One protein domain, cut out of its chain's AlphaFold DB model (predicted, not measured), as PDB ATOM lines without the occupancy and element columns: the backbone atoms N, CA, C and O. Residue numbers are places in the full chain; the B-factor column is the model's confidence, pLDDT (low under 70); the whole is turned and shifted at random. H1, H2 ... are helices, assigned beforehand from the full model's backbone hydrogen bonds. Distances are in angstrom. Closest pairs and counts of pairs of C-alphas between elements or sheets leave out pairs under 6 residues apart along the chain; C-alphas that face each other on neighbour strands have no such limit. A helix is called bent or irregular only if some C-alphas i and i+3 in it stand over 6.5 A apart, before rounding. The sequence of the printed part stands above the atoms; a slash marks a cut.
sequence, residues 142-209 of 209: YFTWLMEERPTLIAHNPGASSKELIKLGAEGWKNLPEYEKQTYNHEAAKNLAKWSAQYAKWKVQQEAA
ATOM      1  N   TYR A 142     -46.030  18.242   4.240       95.50
ATOM      2  CA  TYR A 142     -46.064  18.527   5.679       95.50
ATOM      3  C   TYR A 142     -44.998  17.772   6.488       95.50
ATOM      4  O   TYR A 142     -44.346  18.365   7.337       95.50
ATOM      5  N   PHE A 143     -44.820  16.465   6.263       96.12
ATOM      6  CA  PHE A 143     -43.846  15.686   7.029       96.12
ATOM      7  C   PHE A 143     -42.406  16.004   6.627       96.12
ATOM      8  O   PHE A 143     -41.538  15.922   7.486       96.12
ATOM      9  N   THR A 144     -42.153  16.370   5.369       95.94
ATOM     10  CA  THR A 144     -40.842  16.860   4.925       95.94
ATOM     11  C   THR A 144     -40.490  18.165   5.639       95.94
ATOM     12  O   THR A 144     -39.483  18.208   6.337       95.94
ATOM     13  N   TRP A 145     -41.384  19.159   5.589       96.44
ATOM     14  CA  TRP A 145     -41.244  20.417   6.331       96.44
ATOM     15  C   TRP A 145     -41.090  20.187   7.842       96.44
ATOM     16  O   TRP A 145     -40.206  20.746   8.482       96.44
ATOM     17  N   LEU A 146     -41.885  19.284   8.426       95.56
ATOM     18  CA  LEU A 146     -41.797  18.975   9.852       95.56
ATOM     19  C   LEU A 146     -40.449  18.346  10.230       95.56
ATOM     20  O   LEU A 146     -40.011  18.518  11.360       95.56
ATOM     21  N   MET A 147     -39.786  17.595   9.344       94.50
ATOM     22  CA  MET A 147     -38.442  17.074   9.636       94.50
ATOM     23  C   MET A 147     -37.395  18.190   9.701       94.50
ATOM     24  O   MET A 147     -36.469  18.079  10.502       94.50
ATOM     25  N   GLU A 148     -37.569  19.248   8.912       94.81
ATOM     26  CA  GLU A 148     -36.692  20.424   8.881       94.81
ATOM     27  C   GLU A 148     -36.942  21.355  10.076       94.81
ATOM     28  O   GLU A 148     -35.989  21.810  10.703       94.81
ATOM     29  N   GLU A 149     -38.207  21.557  10.457       94.38
ATOM     30  CA  GLU A 149     -38.594  22.432  11.575       94.38
ATOM     31  C   GLU A 149     -38.597  21.737  12.941       94.38
ATOM     32  O   GLU A 149     -38.604  22.367  13.994       94.38
ATOM     33  N   ARG A 150     -38.583  20.405  13.006       93.56
ATOM     34  CA  ARG A 150     -38.596  19.720  14.308       93.56
ATOM     35  C   ARG A 150     -37.408  20.099  15.213       93.56
ATOM     36  O   ARG A 150     -37.649  20.250  16.411       93.56
ATOM     37  N   PRO A 151     -36.163  20.249  14.724       94.81
ATOM     38  CA  PRO A 151     -35.050  20.734  15.539       94.81
ATOM     39  C   PRO A 151     -35.279  22.132  16.129       94.81
ATOM     40  O   PRO A 151     -34.956  22.341  17.297       94.81
ATOM     41  N   THR A 152     -35.876  23.062  15.372       94.69
ATOM     42  CA  THR A 152     -36.170  24.428  15.848       94.69
ATOM     43  C   THR A 152     -37.247  24.387  16.933       94.69
ATOM     44  O   THR A 152     -37.069  24.963  18.006       94.69
ATOM     45  N   LEU A 153     -38.306  23.595  16.734       94.12
ATOM     46  CA  LEU A 153     -39.359  23.379  17.732       94.12
ATOM     47  C   LEU A 153     -38.822  22.746  19.025       94.12
ATOM     48  O   LEU A 153     -39.255  23.109  20.115       94.12
ATOM     49  N   ILE A 154     -37.862  21.820  18.934       95.56
ATOM     50  CA  ILE A 154     -37.204  21.240  20.118       95.56
ATOM     51  C   ILE A 154     -36.373  22.300  20.851       95.56
ATOM     52  O   ILE A 154     -36.395  22.339  22.080       95.56
ATOM     53  N   ALA A 155     -35.658  23.157  20.117       95.25
ATOM     54  CA  ALA A 155     -34.834  24.212  20.701       95.25
ATOM     55  C   ALA A 155     -35.673  25.283  21.420       95.25
ATOM     56  O   ALA A 155     -35.287  25.742  22.493       95.25
ATOM     57  N   HIS A 156     -36.835  25.646  20.869       93.56
ATOM     58  CA  HIS A 156     -37.758  26.603  21.489       93.56
ATOM     59  C   HIS A 156     -38.573  26.011  22.642       93.56
ATOM     60  O   HIS A 156     -38.975  26.739  23.550       93.56
ATOM     61  N   ASN A 157     -38.795  24.695  22.640       92.00
ATOM     62  CA  ASN A 157     -39.588  24.001  23.647       92.00
ATOM     63  C   ASN A 157     -38.785  22.851  24.281       92.00
ATOM     64  O   ASN A 157     -39.161  21.678  24.136       92.00
ATOM     65  N   PRO A 158     -37.686  23.152  25.004       91.12
ATOM     66  CA  PRO A 158     -36.896  22.122  25.659       91.12
ATOM     67  C   PRO A 158     -37.760  21.401  26.701       91.12
ATOM     68  O   PRO A 158     -38.341  22.019  27.590       91.12
ATOM     69  N   GLY A 159     -37.873  20.078  26.573       91.06
ATOM     70  CA  GLY A 159     -38.698  19.245  27.455       91.06
ATOM     71  C   GLY A 159     -40.129  18.993  26.969       91.06
ATOM     72  O   GLY A 159     -40.826  18.184  27.580       91.06
ATOM     73  N   ALA A 160     -40.560  19.600  25.855       92.50
ATOM     74  CA  ALA A 160     -41.831  19.239  25.233       92.50
ATOM     75  C   ALA A 160     -41.805  17.793  24.721       92.50
ATOM     76  O   ALA A 160     -40.834  17.312  24.128       92.50
ATOM     77  N   SER A 161     -42.914  17.091  24.920       95.44
ATOM     78  CA  SER A 161     -43.091  15.739  24.409       95.44
ATOM     79  C   SER A 161     -43.221  15.743  22.883       95.44
ATOM     80  O   SER A 161     -43.753  16.672  22.275       95.44
ATOM     81  N   SER A 162     -42.842  14.637  22.234       92.38
ATOM     82  CA  SER A 162     -43.010  14.477  20.779       92.38
ATOM     83  C   SER A 162     -44.439  14.757  20.296       92.38
ATOM     84  O   SER A 162     -44.626  15.224  19.178       92.38
ATOM     85  N   LYS A 163     -45.459  14.484  21.123       95.31
ATOM     86  CA  LYS A 163     -46.861  14.752  20.777       95.31
ATOM     87  C   LYS A 163     -47.176  16.247  20.760       95.31
ATOM     88  O   LYS A 163     -47.943  16.679  19.907       95.31
ATOM     89  N   GLU A 164     -46.612  17.017  21.683       95.25
ATOM     90  CA  GLU A 164     -46.771  18.476  21.731       95.25
ATOM     91  C   GLU A 164     -46.047  19.135  20.561       95.25
ATOM     92  O   GLU A 164     -46.644  19.951  19.867       95.25
ATOM     93  N   LEU A 165     -44.829  18.683  20.247       94.75
ATOM     94  CA  LEU A 165     -44.074  19.165  19.085       94.75
ATOM     95  C   LEU A 165     -44.823  18.932  17.764       94.75
ATOM     96  O   LEU A 165     -44.842  19.805  16.905       94.75
ATOM     97  N   ILE A 166     -45.488  17.782  17.601       94.75
ATOM     98  CA  ILE A 166     -46.309  17.511  16.408       94.75
ATOM     99  C   ILE A 166     -47.529  18.441  16.341       94.75
ATOM    100  O   ILE A 166     -47.917  18.839  15.246       94.75
ATOM    101  N   LYS A 167     -48.145  18.791  17.479       95.62
ATOM    102  CA  LYS A 167     -49.268  19.744  17.506       95.62
ATOM    103  C   LYS A 167     -48.811  21.148  17.113       95.62
ATOM    104  O   LYS A 167     -49.421  21.737  16.228       95.62
ATOM    105  N   LEU A 168     -47.710  21.620  17.699       94.56
ATOM    106  CA  LEU A 168     -47.095  22.904  17.352       94.56
ATOM    107  C   LEU A 168     -46.687  22.944  15.875       94.56
ATOM    108  O   LEU A 168     -46.988  23.904  15.176       94.56
ATOM    109  N   GLY A 169     -46.091  21.864  15.363       95.50
ATOM    110  CA  GLY A 169     -45.787  21.724  13.941       95.50
ATOM    111  C   GLY A 169     -47.041  21.780  13.064       95.50
ATOM    112  O   GLY A 169     -47.055  22.466  12.049       95.50
ATOM    113  N   ALA A 170     -48.136  21.127  13.453       96.12
ATOM    114  CA  ALA A 170     -49.382  21.184  12.689       96.12
ATOM    115  C   ALA A 170     -49.983  22.601  12.646       96.12
ATOM    116  O   ALA A 170     -50.566  22.989  11.632       96.12
ATOM    117  N   GLU A 171     -49.852  23.370  13.726       95.50
ATOM    118  CA  GLU A 171     -50.250  24.781  13.781       95.50
ATOM    119  C   GLU A 171     -49.328  25.658  12.926       95.50
ATOM    120  O   GLU A 171     -49.820  26.441  12.112       95.50
ATOM    121  N   GLY A 172     -48.010  25.457  13.021       94.06
ATOM    122  CA  GLY A 172     -47.018  26.132  12.183       94.06
ATOM    123  C   GLY A 172     -47.263  25.893  10.694       94.06
ATOM    124  O   GLY A 172     -47.336  26.842   9.920       94.06
ATOM    125  N   TRP A 173     -47.531  24.646  10.301       96.31
ATOM    126  CA  TRP A 173     -47.877  24.314   8.922       96.31
ATOM    127  C   TRP A 173     -49.155  25.003   8.467       96.31
ATOM    128  O   TRP A 173     -49.210  25.484   7.346       96.31
ATOM    129  N   LYS A 174     -50.200  25.086   9.301       95.88
ATOM    130  CA  LYS A 174     -51.436  25.794   8.925       95.88
ATOM    131  C   LYS A 174     -51.178  27.273   8.644       95.88
ATOM    132  O   LYS A 174     -51.731  27.785   7.671       95.88
ATOM    133  N   ASN A 175     -50.312  27.901   9.435       95.31
ATOM    134  CA  ASN A 175     -49.971  29.319   9.331       95.31
ATOM    135  C   ASN A 175     -48.899  29.624   8.270       95.31
ATOM    136  O   ASN A 175     -48.716  30.787   7.922       95.31
ATOM    137  N   LEU A 176     -48.220  28.603   7.736       94.00
ATOM    138  CA  LEU A 176     -47.211  28.758   6.689       94.00
ATOM    139  C   LEU A 176     -47.833  29.367   5.417       94.00
ATOM    140  O   LEU A 176     -48.960  28.993   5.051       94.00
ATOM    141  N   PRO A 177     -47.147  30.285   4.717       96.19
ATOM    142  CA  PRO A 177     -47.657  30.836   3.472       96.19
ATOM    143  C   PRO A 177     -47.823  29.753   2.397       96.19
ATOM    144  O   PRO A 177     -47.085  28.768   2.331       96.19
ATOM    145  N   GLU A 178     -48.815  29.946   1.529       95.06
ATOM    146  CA  GLU A 178     -49.196  28.933   0.539       95.06
ATOM    147  C   GLU A 178     -48.080  28.639  -0.471       95.06
ATOM    148  O   GLU A 178     -47.929  27.494  -0.887       95.06
ATOM    149  N   TYR A 179     -47.245  29.625  -0.817       94.94
ATOM    150  CA  TYR A 179     -46.126  29.401  -1.739       94.94
ATOM    151  C   TYR A 179     -45.084  28.424  -1.162       94.94
ATOM    152  O   TYR A 179     -44.598  27.556  -1.885       94.94
ATOM    153  N   GLU A 180     -44.787  28.490   0.140       93.50
ATOM    154  CA  GLU A 180     -43.855  27.557   0.793       93.50
ATOM    155  C   GLU A 180     -44.467  26.166   0.891       93.50
ATOM    156  O   GLU A 180     -43.834  25.177   0.514       93.50
ATOM    157  N   LYS A 181     -45.743  26.086   1.296       95.12
ATOM    158  CA  LYS A 181     -46.496  24.825   1.292       95.12
ATOM    159  C   LYS A 181     -46.470  24.167  -0.085       95.12
ATOM    160  O   LYS A 181     -46.289  22.952  -0.180       95.12
ATOM    161  N   GLN A 182     -46.654  24.950  -1.148       96.06
ATOM    162  CA  GLN A 182     -46.656  24.460  -2.524       96.06
ATOM    163  C   GLN A 182     -45.307  23.878  -2.939       96.06
ATOM    164  O   GLN A 182     -45.304  22.831  -3.585       96.06
ATOM    165  N   THR A 183     -44.185  24.471  -2.526       96.31
ATOM    166  CA  THR A 183     -42.848  23.911  -2.778       96.31
ATOM    167  C   THR A 183     -42.736  22.494  -2.212       96.31
ATOM    168  O   THR A 183     -42.488  21.544  -2.961       96.31
ATOM    169  N   TYR A 184     -43.055  22.312  -0.926       96.56
ATOM    170  CA  TYR A 184     -43.031  20.995  -0.281       96.56
ATOM    171  C   TYR A 184     -44.051  20.017  -0.879       96.56
ATOM    172  O   TYR A 184     -43.767  18.828  -1.045       96.56
ATOM    173  N   ASN A 185     -45.253  20.489  -1.222       96.44
ATOM    174  CA  ASN A 185     -46.291  19.657  -1.831       96.44
ATOM    175  C   ASN A 185     -45.901  19.196  -3.243       96.44
ATOM    176  O   ASN A 185     -46.154  18.045  -3.602       96.44
ATOM    177  N   HIS A 186     -45.255  20.053  -4.034       96.94
ATOM    178  CA  HIS A 186     -44.780  19.722  -5.373       96.94
ATOM    179  C   HIS A 186     -43.640  18.696  -5.330       96.94
ATOM    180  O   HIS A 186     -43.644  17.724  -6.092       96.94
ATOM    181  N   GLU A 187     -42.697  18.846  -4.401       95.69
ATOM    182  CA  GLU A 187     -41.655  17.843  -4.169       95.69
ATOM    183  C   GLU A 187     -42.230  16.512  -3.683       95.69
ATOM    184  O   GLU A 187     -41.869  15.449  -4.199       95.69
ATOM    185  N   ALA A 188     -43.187  16.549  -2.753       97.00
ATOM    186  CA  ALA A 188     -43.887  15.358  -2.293       97.00
ATOM    187  C   ALA A 188     -44.644  14.660  -3.433       97.00
ATOM    188  O   ALA A 188     -44.585  13.435  -3.540       97.00
ATOM    189  N   ALA A 189     -45.291  15.413  -4.329       97.25
ATOM    190  CA  ALA A 189     -45.965  14.870  -5.507       97.25
ATOM    191  C   ALA A 189     -44.978  14.197  -6.476       97.25
ATOM    192  O   ALA A 189     -45.226  13.076  -6.930       97.25
ATOM    193  N   LYS A 190     -43.816  14.817  -6.734       97.25
ATOM    194  CA  LYS A 190     -42.735  14.208  -7.531       97.25
ATOM    195  C   LYS A 190     -42.238  12.904  -6.906       97.25
ATOM    196  O   LYS A 190     -42.078  11.902  -7.605       97.25
ATOM    197  N   ASN A 191     -42.008  12.896  -5.596       97.19
ATOM    198  CA  ASN A 191     -41.557  11.706  -4.877       97.19
ATOM    199  C   ASN A 191     -42.624  10.606  -4.876       97.19
ATOM    200  O   ASN A 191     -42.299   9.432  -5.065       97.19
ATOM    201  N   LEU A 192     -43.899  10.974  -4.742       97.38
ATOM    202  CA  LEU A 192     -45.023  10.048  -4.822       97.38
ATOM    203  C   LEU A 192     -45.154   9.422  -6.216       97.38
ATOM    204  O   LEU A 192     -45.364   8.215  -6.311       97.38
ATOM    205  N   ALA A 193     -44.969  10.199  -7.286       97.12
ATOM    206  CA  ALA A 193     -44.969   9.686  -8.656       97.12
ATOM    207  C   ALA A 193     -43.826   8.679  -8.888       97.12
ATOM    208  O   ALA A 193     -44.059   7.584  -9.407       97.12
ATOM    209  N   LYS A 194     -42.609   9.000  -8.421       96.94
ATOM    210  CA  LYS A 194     -41.459   8.076  -8.454       96.94
ATOM    211  C   LYS A 194     -41.758   6.779  -7.695       96.94
ATOM    212  O   LYS A 194     -41.537   5.693  -8.228       96.94
ATOM    213  N   TRP A 195     -42.298   6.884  -6.479       97.50
ATOM    214  CA  TRP A 195     -42.694   5.726  -5.675       97.50
ATOM    215  C   TRP A 195     -43.781   4.893  -6.356       97.50
ATOM    216  O   TRP A 195     -43.676   3.673  -6.377       97.50
ATOM    217  N   SER A 196     -44.793   5.524  -6.955       97.00
ATOM    218  CA  SER A 196     -45.877   4.824  -7.653       97.00
ATOM    219  C   SER A 196     -45.341   3.967  -8.801       97.00
ATOM    220  O   SER A 196     -45.727   2.808  -8.944       97.00
ATOM    221  N   ALA A 197     -44.392   4.498  -9.581       96.69
ATOM    222  CA  ALA A 197     -43.727   3.745 -10.641       96.69
ATOM    223  C   ALA A 197     -42.884   2.577 -10.091       96.69
ATOM    224  O   ALA A 197     -42.931   1.473 -10.633       96.69
ATOM    225  N   GLN A 198     -42.135   2.787  -9.002       95.69
ATOM    226  CA  GLN A 198     -41.367   1.721  -8.340       95.69
ATOM    227  C   GLN A 198     -42.277   0.630  -7.763       95.69
ATOM    228  O   GLN A 198     -42.001  -0.556  -7.923       95.69
ATOM    229  N   TYR A 199     -43.379   1.022  -7.128       96.31
ATOM    230  CA  TYR A 199     -44.351   0.111  -6.539       96.31
ATOM    231  C   TYR A 199     -45.050  -0.734  -7.605       96.31
ATOM    232  O   TYR A 199     -45.216  -1.935  -7.412       96.31
ATOM    233  N   ALA A 200     -45.410  -0.138  -8.747       95.75
ATOM    234  CA  ALA A 200     -45.969  -0.875  -9.878       95.75
ATOM    235  C   ALA A 200     -44.990  -1.942 -10.398       95.75
ATOM    236  O   ALA A 200     -45.384  -3.094 -10.572       95.75
ATOM    237  N   LYS A 201     -43.704  -1.593 -10.561       94.88
ATOM    238  CA  LYS A 201     -42.654  -2.551 -10.957       94.88
ATOM    239  C   LYS A 201     -42.494  -3.681  -9.939       94.88
ATOM    240  O   LYS A 201     -42.498  -4.844 -10.327       94.88
ATOM    241  N   TRP A 202     -42.406  -3.349  -8.649       94.69
ATOM    242  CA  TRP A 202     -42.319  -4.337  -7.570       94.69
ATOM    243  C   TRP A 202     -43.530  -5.276  -7.566       94.69
ATOM    244  O   TRP A 202     -43.372  -6.484  -7.450       94.69
ATOM    245  N   LYS A 203     -44.742  -4.741  -7.755       94.00
ATOM    246  CA  LYS A 203     -45.969  -5.542  -7.785       94.00
ATOM    247  C   LYS A 203     -45.956  -6.563  -8.928       94.00
ATOM    248  O   LYS A 203     -46.264  -7.722  -8.689       94.00
ATOM    249  N   VAL A 204     -45.549  -6.154 -10.132       94.50
ATOM    250  CA  VAL A 204     -45.418  -7.070 -11.281       94.50
ATOM    251  C   VAL A 204     -44.356  -8.141 -11.017       94.50
ATOM    252  O   VAL A 204     -44.587  -9.311 -11.302       94.50
ATOM    253  N   GLN A 205     -43.218  -7.774 -10.418       90.19
ATOM    254  CA  GLN A 205     -42.169  -8.732 -10.043       90.19
ATOM    255  C   GLN A 205     -42.647  -9.770  -9.017       90.19
ATOM    256  O   GLN A 205     -42.208 -10.911  -9.072       90.19
ATOM    257  N   GLN A 206     -43.545  -9.393  -8.102       88.50
ATOM    258  CA  GLN A 206     -44.127 -10.309  -7.114       88.50
ATOM    259  C   GLN A 206     -45.191 -11.241  -7.701       88.50
ATOM    260  O   GLN A 206     -45.380 -12.330  -7.181       88.50
ATOM    261  N   GLU A 207     -45.914 -10.814  -8.739       86.12
ATOM    262  CA  GLU A 207     -46.922 -11.650  -9.413       86.12
ATOM    263  C   GLU A 207     -46.289 -12.652 -10.395       86.12
ATOM    264  O   GLU A 207     -46.897 -13.674 -10.701       86.12
ATOM    265  N   ALA A 208     -45.081 -12.363 -10.885       82.81
ATOM    266  CA  ALA A 208     -44.328 -13.232 -11.789       82.81
ATOM    267  C   ALA A 208     -43.486 -14.314 -11.078       82.81
ATOM    268  O   ALA A 208     -42.975 -15.205 -11.756       82.81
ATOM    269  N   ALA A 209     -43.308 -14.212  -9.757       70.12
ATOM    270  CA  ALA A 209     -42.514 -15.121  -8.923       70.12
ATOM    271  C   ALA A 209     -43.398 -16.131  -8.178       70.12
ATOM    272  O   ALA A 209     -42.941 -17.284  -8.007       70.12
TER     273      ALA A 209
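This is residues 142 to 209 of the 209 residues of the protein "CYFA0S01e15280g1_1" of Cyberlindnera fabianii (UniProt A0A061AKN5). One long helix, H3, runs out from a small head in which two short helices, H1 and H2, cross each other. H3 passes the head with its first part, where residues 181 to 188 meet residues 142 to 145 of H1, and residues 189 to 209 stick out as a free arm that makes much of the length. The printed part has 68 residues with three named helices, in the order H1, H2, H3, and no named strand; the class is all helix. It is extended, with a radius of gyration of the C-alphas of 17.0 A, and flat, spanning 52 by 29 by 14 A.

H3, residues 178 to 207, is 41.8 A long, from C-alpha 178 at (-49.196, 28.933, 0.539) to C-alpha 207 at (-46.922, -11.650, -9.413). H2 is residues 162 to 175, 20.0 A. H1 is residues 142 to 156, 19.6 A, with C-alpha 142 at (-46.064, 18.527, 5.679). H1 is only just irregular: C-alphas 148 and 151 are 6.9 A apart.

H3 touches H1 with residues 181 to 188 alone, and H1 touches H3 with residues 142 to 145 alone. Their closest C-alphas, of Trp 145 and Tyr 184, are 6.9 A apart, and they run opposite ways at a steep tilt of 55 degrees. H1 touches H2, the closest C-alphas being those of Leu 146 and Gly 169, 6.3 A apart; they run opposite ways at a steep tilt of 65 degrees. H2 and H3 are close but not clearly touching, with the closest C-alphas, of Trp 173 and Lys 181, 7.8 A apart. Every O i to N i+4 pair is within hydrogen-bond range in H2 and H3, and 9 of 11 in H1.

The two C-alphas farthest apart, of His 156 and Ala 208, are 52.3 A apart. Without residues 189 to 209, which stand free, the body spans 33 by 17 by 15 A. The printed part has no cut, and the links H1 to H2 and H2 to H3 are tight. The mean pLDDT of the printed part is 94.4, and no printed residue is under 70.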